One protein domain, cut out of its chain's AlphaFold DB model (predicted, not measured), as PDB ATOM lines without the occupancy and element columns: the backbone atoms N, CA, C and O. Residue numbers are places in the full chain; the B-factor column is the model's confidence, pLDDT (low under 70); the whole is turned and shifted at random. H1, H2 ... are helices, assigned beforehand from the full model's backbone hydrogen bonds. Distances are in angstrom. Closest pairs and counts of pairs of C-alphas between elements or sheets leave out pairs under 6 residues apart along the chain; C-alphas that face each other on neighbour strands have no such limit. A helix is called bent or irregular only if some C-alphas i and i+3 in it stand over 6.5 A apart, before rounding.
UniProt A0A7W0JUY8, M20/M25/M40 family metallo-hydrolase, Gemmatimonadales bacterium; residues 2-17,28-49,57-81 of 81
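Overview. This is residues 2 to 17, 28 to 49 and 57 to 81 of the 81 residues of the protein "M20/M25/M40 family metallo-hydrolase" of Gemmatimonadales bacterium (UniProt A0A7W0JUY8). Two helices, the long H3 and the shorter H1, lie side by side and run opposite ways, slanted to each other and meeting along the later half of H3. A small third helix, H2, lies away from this pair and touches neither of them; a long stretch with no named element, residues 34 to 49, leads from it back past the middle of the domain. The printed part has 63 residues, with three named helices in the order H1, H2, H3 and no named strand, and its class is all helix. The whole is loose, with a radius of gyration of the C-alphas of 13.6 A and spans of 35 by 30 by 19 A.

Along the chain. The longest helix, H3, takes residues 62 to 79 and measures 26.0 A from first to last C-alpha. It begins at C-alpha 62, at (167.639, 226.778, 185.824), and ends at C-alpha 79, at (175.766, 206.534, 171.686). H1 takes residues 2 to 11 and measures 14.4 A, from C-alpha 2 at (185.022, 209.241, 173.336) to C-alpha 11 at (178.804, 222.175, 174.556). H2 takes residues 28 to 33 and measures 8.5 A, with C-alpha 28 at (176.526, 201.306, 188.645).

Arrangement. H3 touches H1 with residues 71 to 79 alone. Ten pairs of C-alphas of the two helices are within 8 A, and the closest are those of Ala 3 and Glu 78, 6.2 A apart. H1 and H3 stand at a steep tilt of 39 degrees and run opposite ways, and their centres are 10.9 A apart. H2 is apart from H1 and apart from H3. In H1, H2 and H3 every pair of O of residue i and N of residue i+4 is within hydrogen-bond range. No helix is bent or irregular.

Size, cuts and confidence. The two C-alphas farthest apart are those of Asp 57 and Arg 81, at 38.8 A. Residues 18 to 27 are not printed, and C-alphas 17 and 28 are 18.7 A apart across this cut, which falls in the link from H1 to H2. Residues 50 to 56 are not printed either, and C-alphas 49 and 57 are 14.7 A apart across this second cut, in the link from H2 to H3. The C-alphas of the unnamed stretch 34 to 49 lie 3 to 23 A from the mean of the C-alphas. The printed part begins at residue 2 and ends at Arg 81, the last residue of the chain. The mean pLDDT of the printed part of this model is 95.5, and no printed residue is under 70.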
ATOM      1  N   THR A   2     185.009 208.292 174.460       89.00
ATOM      2  CA  THR A   2     185.022 209.241 173.336       89.00
ATOM      3  C   THR A   2     183.700 209.980 173.123       89.00
ATOM      4  O   THR A   2     183.719 211.142 172.736       89.00
ATOM      5  N   ALA A   3     182.549 209.353 173.393       95.31
ATOM      6  CA  ALA A   3     181.246 210.015 173.274       95.31
ATOM      7  C   ALA A   3     181.073 211.160 174.290       95.31
ATOM      8  O   ALA A   3     180.662 212.255 173.918       95.31
ATOM      9  N   VAL A   4     181.444 210.928 175.555       96.56
ATOM     10  CA  VAL A   4     181.359 211.941 176.620       96.56
ATOM     11  C   VAL A   4     182.280 213.116 176.298       96.56
ATOM     12  O   VAL A   4     181.841 214.258 176.321       96.56
ATOM     13  N   GLU A   5     183.529 212.844 175.916       96.75
ATOM     14  CA  GLU A   5     184.505 213.875 175.529       96.75
ATOM     15  C   GLU A   5     184.027 214.717 174.340       96.75
ATOM     16  O   GLU A   5     184.106 215.944 174.385       96.75
ATOM     17  N   ARG A   6     183.472 214.080 173.295       96.94
ATOM     18  CA  ARG A   6     182.940 214.781 172.116       96.94
ATOM     19  C   ARG A   6     181.786 215.714 172.469       96.94
ATOM     20  O   ARG A   6     181.786 216.865 172.037       96.94
ATOM     21  N   VAL A   7     180.805 215.228 173.232       97.88
ATOM     22  CA  VAL A   7     179.635 216.038 173.602       97.88
ATOM     23  C   VAL A   7     180.046 217.180 174.527       97.88
ATOM     24  O   VAL A   7     179.633 218.316 174.294       97.88
ATOM     25  N   THR A   8     180.919 216.914 175.505       97.81
ATOM     26  CA  THR A   8     181.474 217.947 176.389       97.81
ATOM     27  C   THR A   8     182.181 219.035 175.587       97.81
ATOM     28  O   THR A   8     181.840 220.201 175.746       97.81
ATOM     29  N   ALA A   9     183.090 218.684 174.671       97.62
ATOM     30  CA  ALA A   9     183.818 219.668 173.866       97.62
ATOM     31  C   ALA A   9     182.897 220.511 172.964       97.62
ATOM     32  O   ALA A   9     183.172 221.687 172.727       97.62
ATOM     33  N   ALA A  10     181.796 219.928 172.476       97.62
ATOM     34  CA  ALA A  10     180.819 220.625 171.644       97.62
ATOM     35  C   ALA A  10     179.921 221.596 172.432       97.62
ATOM     36  O   ALA A  10     179.441 222.574 171.861       97.62
ATOM     37  N   MET A  11     179.647 221.318 173.711       97.88
ATOM     38  CA  MET A  11     178.804 222.175 174.556       97.88
ATOM     39  C   MET A  11     179.608 223.190 175.363       97.88
ATOM     40  O   MET A  11     179.177 224.331 175.521       97.88
ATOM     41  N   TRP A  12     180.775 222.779 175.849       97.81
ATOM     42  CA  TRP A  12     181.631 223.562 176.729       97.81
ATOM     43  C   TRP A  12     183.091 223.467 176.264       97.81
ATOM     44  O   TRP A  12     183.871 222.665 176.789       97.81
ATOM     45  N   PRO A  13     183.490 224.276 175.265       97.56
ATOM     46  CA  PRO A  13     184.861 224.289 174.772       97.56
ATOM     47  C   PRO A  13     185.872 224.555 175.896       97.56
ATOM     48  O   PRO A  13     185.720 225.498 176.670       97.56
ATOM     49  N   GLY A  14     186.909 223.720 175.977       96.44
ATOM     50  CA  GLY A  14     187.964 223.821 176.991       96.44
ATOM     51  C   GLY A  14     187.683 223.089 178.309       96.44
ATOM     52  O   GLY A  14     188.602 222.939 179.111       96.44
ATOM     53  N   VAL A  15     186.466 222.578 178.532       96.50
ATOM     54  CA  VAL A  15     186.183 221.719 179.693       96.50
ATOM     55  C   VAL A  15     186.769 220.327 179.465       96.50
ATOM     56  O   VAL A  15     186.490 219.675 178.457       96.50
ATOM     57  N   VAL A  16     187.570 219.859 180.421       94.88
ATOM     58  CA  VAL A  16     188.173 218.522 180.392       94.88
ATOM     59  C   VAL A  16     187.243 217.485 181.017       94.88
ATOM     60  O   VAL A  16     186.595 217.742 182.030       94.88
ATOM     61  N   VAL A  17     187.199 216.287 180.435       95.31
ATOM     62  CA  VAL A  17     186.531 215.132 181.045       95.31
ATOM     63  C   VAL A  17     187.557 214.388 181.890       95.31
ATOM     64  O   VAL A  17     188.523 213.846 181.358       95.31
ATOM     65  N   GLY A  28     175.407 201.762 189.464       94.31
ATOM     66  CA  GLY A  28     176.526 201.306 188.645       94.31
ATOM     67  C   GLY A  28     177.290 200.124 189.246       94.31
ATOM     68  O   GLY A  28     177.780 199.284 188.498       94.31
ATOM     69  N   ALA A  29     177.361 200.005 190.577       92.88
ATOM     70  CA  ALA A  29     178.002 198.856 191.220       92.88
ATOM     71  C   ALA A  29     177.292 197.533 190.879       92.88
ATOM     72  O   ALA A  29     177.955 196.551 190.547       92.88
ATOM     73  N   ARG A  30     175.952 197.530 190.889       95.06
ATOM     74  CA  ARG A  30     175.131 196.353 190.559       95.06
ATOM     75  C   ARG A  30     175.230 196.001 189.076       95.06
ATOM     76  O   ARG A  30     175.400 194.837 188.734       95.06
ATOM     77  N   LEU A  31     175.196 197.006 188.199       96.88
ATOM     78  CA  LEU A  31     175.337 196.797 186.754       96.88
ATOM     79  C   LEU A  31     176.717 196.236 186.384       96.88
ATOM     80  O   LEU A  31     176.808 195.288 185.604       96.88
ATOM     81  N   ARG A  32     177.787 196.753 187.002       95.56
ATOM     82  CA  ARG A  32     179.146 196.227 186.801       95.56
ATOM     83  C   ARG A  32     179.305 194.798 187.320       95.56
ATOM     84  O   ARG A  32     179.975 194.010 186.661       95.56
ATOM     85  N   GLN A  33     178.667 194.435 188.438       96.50
ATOM     86  CA  GLN A  33     178.629 193.039 188.912       96.50
ATOM     87  C   GLN A  33     177.959 192.096 187.904       96.50
ATOM     88  O   GLN A  33     178.383 190.953 187.767       96.50
ATOM     89  N   ALA A  34     176.962 192.581 187.161       97.75
ATOM     90  CA  ALA A  34     176.311 191.841 186.081       97.75
ATOM     91  C   ALA A  34     177.091 191.864 184.746       97.75
ATOM     92  O   ALA A  34     176.579 191.405 183.728       97.75
ATOM     93  N   GLY A  35     178.318 192.401 184.722       97.62
ATOM     94  CA  GLY A  35     179.173 192.438 183.533       97.62
ATOM     95  C   GLY A  35     178.915 193.611 182.581       97.62
ATOM     96  O   GLY A  35     179.525 193.666 181.515       97.62
ATOM     97  N   VAL A  36     178.054 194.567 182.944       96.81
ATOM     98  CA  VAL A  36     177.798 195.761 182.125       96.81
ATOM     99  C   VAL A  36     178.804 196.860 182.491       96.81
ATOM    100  O   VAL A  36     178.832 197.298 183.645       96.81
ATOM    101  N   PRO A  37     179.634 197.352 181.554       92.69
ATOM    102  CA  PRO A  37     180.527 198.473 181.829       92.69
ATOM    103  C   PRO A  37     179.720 199.767 182.003       92.69
ATOM    104  O   PRO A  37     178.978 200.167 181.109       92.69
ATOM    105  N   VAL A  38     179.871 200.437 183.153       92.94
ATOM    106  CA  VAL A  38     179.086 201.636 183.507       92.94
ATOM    107  C   VAL A  38     179.963 202.746 184.069       92.94
ATOM    108  O   VAL A  38     180.728 202.523 185.014       92.94
ATOM    109  N   TYR A  39     179.744 203.954 183.547       92.44
ATOM    110  CA  TYR A  39     180.243 205.226 184.065       92.44
ATOM    111  C   TYR A  39     179.067 206.158 184.375       92.44
ATOM    112  O   TYR A  39     178.122 206.231 183.593       92.44
ATOM    113  N   GLY A  40     179.131 206.863 185.507       92.69
ATOM    114  CA  GLY A  40     178.155 207.895 185.865       92.69
ATOM    115  C   GLY A  40     178.513 209.234 185.221       92.69
ATOM    116  O   GLY A  40     179.666 209.654 185.288       92.69
ATOM    117  N   VAL A  41     177.537 209.889 184.586       94.25
ATOM    118  CA  VAL A  41     177.679 211.204 183.937       94.25
ATOM    119  C   VAL A  41     176.335 211.939 184.038       94.25
ATOM    120  O   VAL A  41     175.302 211.310 183.824       94.25
ATOM    121  N   SER A  42     176.327 213.243 184.345       91.12
ATOM    122  CA  SER A  42     175.089 214.050 184.414       91.12
ATOM    123  C   SER A  42     175.054 215.253 183.465       91.12
ATOM    124  O   SER A  42     173.976 215.656 183.040       91.12
ATOM    125  N   GLY A  43     176.207 215.860 183.151       93.69
ATOM    126  CA  GLY A  43     176.262 217.135 182.422       93.69
ATOM    127  C   GLY A  43     175.699 218.334 183.202       93.69
ATOM    128  O   GLY A  43     175.552 219.412 182.633       93.69
ATOM    129  N   ILE A  44     175.375 218.165 184.489       95.50
ATOM    130  CA  ILE A  44     174.840 219.222 185.354       95.50
ATOM    131  C   ILE A  44     175.982 219.797 186.184       95.50
ATOM    132  O   ILE A  44     176.621 219.082 186.956       95.50
ATOM    133  N   PHE A  45     176.218 221.098 186.033       93.75
ATOM    134  CA  PHE A  45     177.240 221.816 186.784       93.75
ATOM    135  C   PHE A  45     176.605 222.392 188.050       93.75
ATOM    136  O   PHE A  45     175.538 223.009 187.995       93.75
ATOM    137  N   TYR A  46     177.266 222.190 189.183       91.81
ATOM    138  CA  TYR A  46     176.879 222.727 190.485       91.81
ATOM    139  C   TYR A  46     178.000 223.602 191.045       91.81
ATOM    140  O   TYR A  46     179.156 223.497 190.634       91.81
ATOM    141  N   ASP A  47     177.644 224.483 191.975       90.94
ATOM    142  CA  ASP A  47     178.625 225.269 192.714       90.94
ATOM    143  C   ASP A  47     179.373 224.349 193.691       90.94
ATOM    144  O   ASP A  47     178.766 223.672 194.525       90.94
ATOM    145  N   ILE A  48     180.700 224.308 193.574       88.94
ATOM    146  CA  ILE A  48     181.576 223.457 194.391       88.94
ATOM    147  C   ILE A  48     181.528 223.879 195.872       88.94
ATOM    148  O   ILE A  48     181.746 223.048 196.751       88.94
ATOM    149  N   GLY A  49     181.211 225.147 196.160       93.62
ATOM    150  CA  GLY A  49     181.027 225.665 197.516       93.62
ATOM    151  C   GLY A  49     179.628 225.440 198.100       93.62
ATOM    152  O   GLY A  49     179.416 225.754 199.269       93.62
ATOM    153  N   ASP A  57     166.857 222.394 201.107       95.69
ATOM    154  CA  ASP A  57     166.688 223.215 199.902       95.69
ATOM    155  C   ASP A  57     167.619 222.805 198.740       95.69
ATOM    156  O   ASP A  57     168.208 223.667 198.074       95.69
ATOM    157  N   GLU A  58     167.772 221.492 198.515       96.94
ATOM    158  CA  GLU A  58     168.468 220.927 197.353       96.94
ATOM    159  C   GLU A  58     167.965 221.561 196.048       96.94
ATOM    160  O   GLU A  58     166.763 221.623 195.783       96.94
ATOM    161  N   ARG A  59     168.897 222.087 195.246       95.44
ATOM    162  CA  ARG A  59     168.588 222.829 194.022       95.44
ATOM    163  C   ARG A  59     169.791 222.928 193.098       95.44
ATOM    164  O   ARG A  59     170.934 222.810 193.528       95.44
ATOM    165  N   ILE A  60     169.502 223.255 191.847       95.88
ATOM    166  CA  ILE A  60     170.468 223.632 190.814       95.88
ATOM    167  C   ILE A  60     169.981 224.899 190.106       95.88
ATOM    168  O   ILE A  60     168.825 225.302 190.268       95.88
ATOM    169  N   SER A  61     170.840 225.545 189.315       95.81
ATOM    170  CA  SER A  61     170.403 226.678 188.496       95.81
ATOM    171  C   SER A  61     169.493 226.209 187.355       95.81
ATOM    172  O   SER A  61     169.676 225.127 186.793       95.81
ATOM    173  N   VAL A  62     168.530 227.052 186.968       97.44
ATOM    174  CA  VAL A  62     167.639 226.778 185.824       97.44
ATOM    175  C   VAL A  62     168.449 226.577 184.538       97.44
ATOM    176  O   VAL A  62     168.149 225.695 183.737       97.44
ATOM    177  N   GLN A  63     169.524 227.347 184.360       97.31
ATOM    178  CA  GLN A  63     170.423 227.192 183.220       97.31
ATOM    179  C   GLN A  63     171.138 225.833 183.226       97.31
ATOM    180  O   GLN A  63     171.147 225.161 182.197       97.31
ATOM    181  N   ALA A  64     171.695 225.407 184.368       96.81
ATOM    182  CA  ALA A  64     172.377 224.118 184.487       96.81
ATOM    183  C   ALA A  64     171.419 222.946 184.245       96.81
ATOM    184  O   ALA A  64     171.810 221.960 183.624       96.81
ATOM    185  N   PHE A  65     170.154 223.075 184.662       97.19
ATOM    186  CA  PHE A  65     169.112 222.099 184.343       97.19
ATOM    187  C   PHE A  65     168.936 221.940 182.827       97.19
ATOM    188  O   PHE A  65     169.091 220.836 182.304       97.19
ATOM    189  N   TYR A  66     168.676 223.031 182.098       98.38
ATOM    190  CA  TYR A  66     168.471 222.955 180.646       98.38
ATOM    191  C   TYR A  66     169.726 222.497 179.892       98.38
ATOM    192  O   TYR A  66     169.620 221.746 178.924       98.38
ATOM    193  N   GLN A  67     170.916 222.889 180.354       98.25
ATOM    194  CA  GLN A  67     172.175 222.400 179.792       98.25
ATOM    195  C   GLN A  67     172.377 220.899 180.042       98.25
ATOM    196  O   GLN A  67     172.780 220.191 179.124       98.25
ATOM    197  N   GLY A  68     172.051 220.394 181.234       98.06
ATOM    198  CA  GLY A  68     172.105 218.962 181.535       98.06
ATOM    199  C   GLY A  68     171.153 218.145 180.657       98.06
ATOM    200  O   GLY A  68     171.541 217.106 180.125       98.06
ATOM    201  N   VAL A  69     169.934 218.644 180.425       98.06
ATOM    202  CA  VAL A  69     168.965 218.011 179.511       98.06
ATOM    203  C   VAL A  69     169.524 217.924 178.088       98.06
ATOM    204  O   VAL A  69     169.509 216.849 177.487       98.06
ATOM    205  N   GLU A  70     170.065 219.026 177.563       98.50
ATOM    206  CA  GLU A  70     170.667 219.058 176.225       98.50
ATOM    207  C   GLU A  70     171.888 218.128 176.125       98.50
ATOM    208  O   GLU A  70     172.043 217.402 175.140       98.50
ATOM    209  N   PHE A  71     172.728 218.096 177.162       98.44
ATOM    210  CA  PHE A  71     173.876 217.196 177.234       98.44
ATOM    211  C   PHE A  71     173.446 215.733 177.159       98.44
ATOM    212  O   PHE A  71     173.968 214.979 176.336       98.44
ATOM    213  N   MET A  72     172.458 215.336 177.965       97.94
ATOM    214  CA  MET A  72     171.947 213.966 177.967       97.94
ATOM    215  C   MET A  72     171.322 213.597 176.621       97.94
ATOM    216  O   MET A  72     171.583 212.506 176.113       97.94
ATOM    217  N   TYR A  73     170.571 214.508 175.993       98.00
ATOM    218  CA  TYR A  73     170.029 214.293 174.650       98.00
ATOM    219  C   TYR A  73     171.137 214.032 173.618       98.00
ATOM    220  O   TYR A  73     171.103 213.025 172.905       98.00
ATOM    221  N   ARG A  74     172.158 214.899 173.563       98.00
ATOM    222  CA  ARG A  74     173.290 214.748 172.633       98.00
ATOM    223  C   ARG A  74     174.094 213.484 172.903       98.00
ATOM    224  O   ARG A  74     174.472 212.805 171.953       98.00
ATOM    225  N   LEU A  75     174.323 213.149 174.172       97.50
ATOM    226  CA  LEU A  75     175.040 211.937 174.558       97.50
ATOM    227  C   LEU A  75     174.292 210.680 174.115       97.50
ATOM    228  O   LEU A  75     174.903 209.798 173.517       97.50
ATOM    229  N   MET A  76     172.977 210.611 174.340       96.75
ATOM    230  CA  MET A  76     172.177 209.474 173.875       96.75
ATOM    231  C   MET A  76     172.195 209.367 172.348       96.75
ATOM    232  O   MET A  76     172.388 208.277 171.820       96.75
ATOM    233  N   ARG A  77     172.083 210.496 171.637       97.12
ATOM    234  CA  ARG A  77     172.179 210.542 170.168       97.12
ATOM    235  C   ARG A  77     173.544 210.108 169.641       97.12
ATOM    236  O   ARG A  77     173.592 209.529 168.565       97.12
ATOM    237  N   GLU A  78     174.630 210.412 170.346       96.50
ATOM    238  CA  GLU A  78     175.983 209.991 169.963       96.50
ATOM    239  C   GLU A  78     176.210 208.495 170.231       96.50
ATOM    240  O   GLU A  78     176.874 207.834 169.439       96.50
ATOM    241  N   LEU A  79     175.640 207.950 171.312       94.62
ATOM    242  CA  LEU A  79     175.766 206.534 171.686       94.62
ATOM    243  C   LEU A  79     174.847 205.595 170.896       94.62
ATOM    244  O   LEU A  79     175.150 204.412 170.790       94.62
ATOM    245  N   SER A  80     173.724 206.094 170.377       94.25
ATOM    246  CA  SER A  80     172.744 205.302 169.623       94.25
ATOM    247  C   SER A  80     173.001 205.279 168.111       94.25
ATOM    248  O   SER A  80     172.079 204.974 167.352       94.25
ATOM    249  N   ARG A  81     174.179 205.723 167.666       78.44
ATOM    250  CA  ARG A  81     174.596 205.655 166.261       78.44
ATOM    251  C   ARG A  81     175.159 204.291 165.906       78.44
ATOM    252  O   ARG A  81     175.766 203.656 166.795       78.44
TER     253      ARG A  81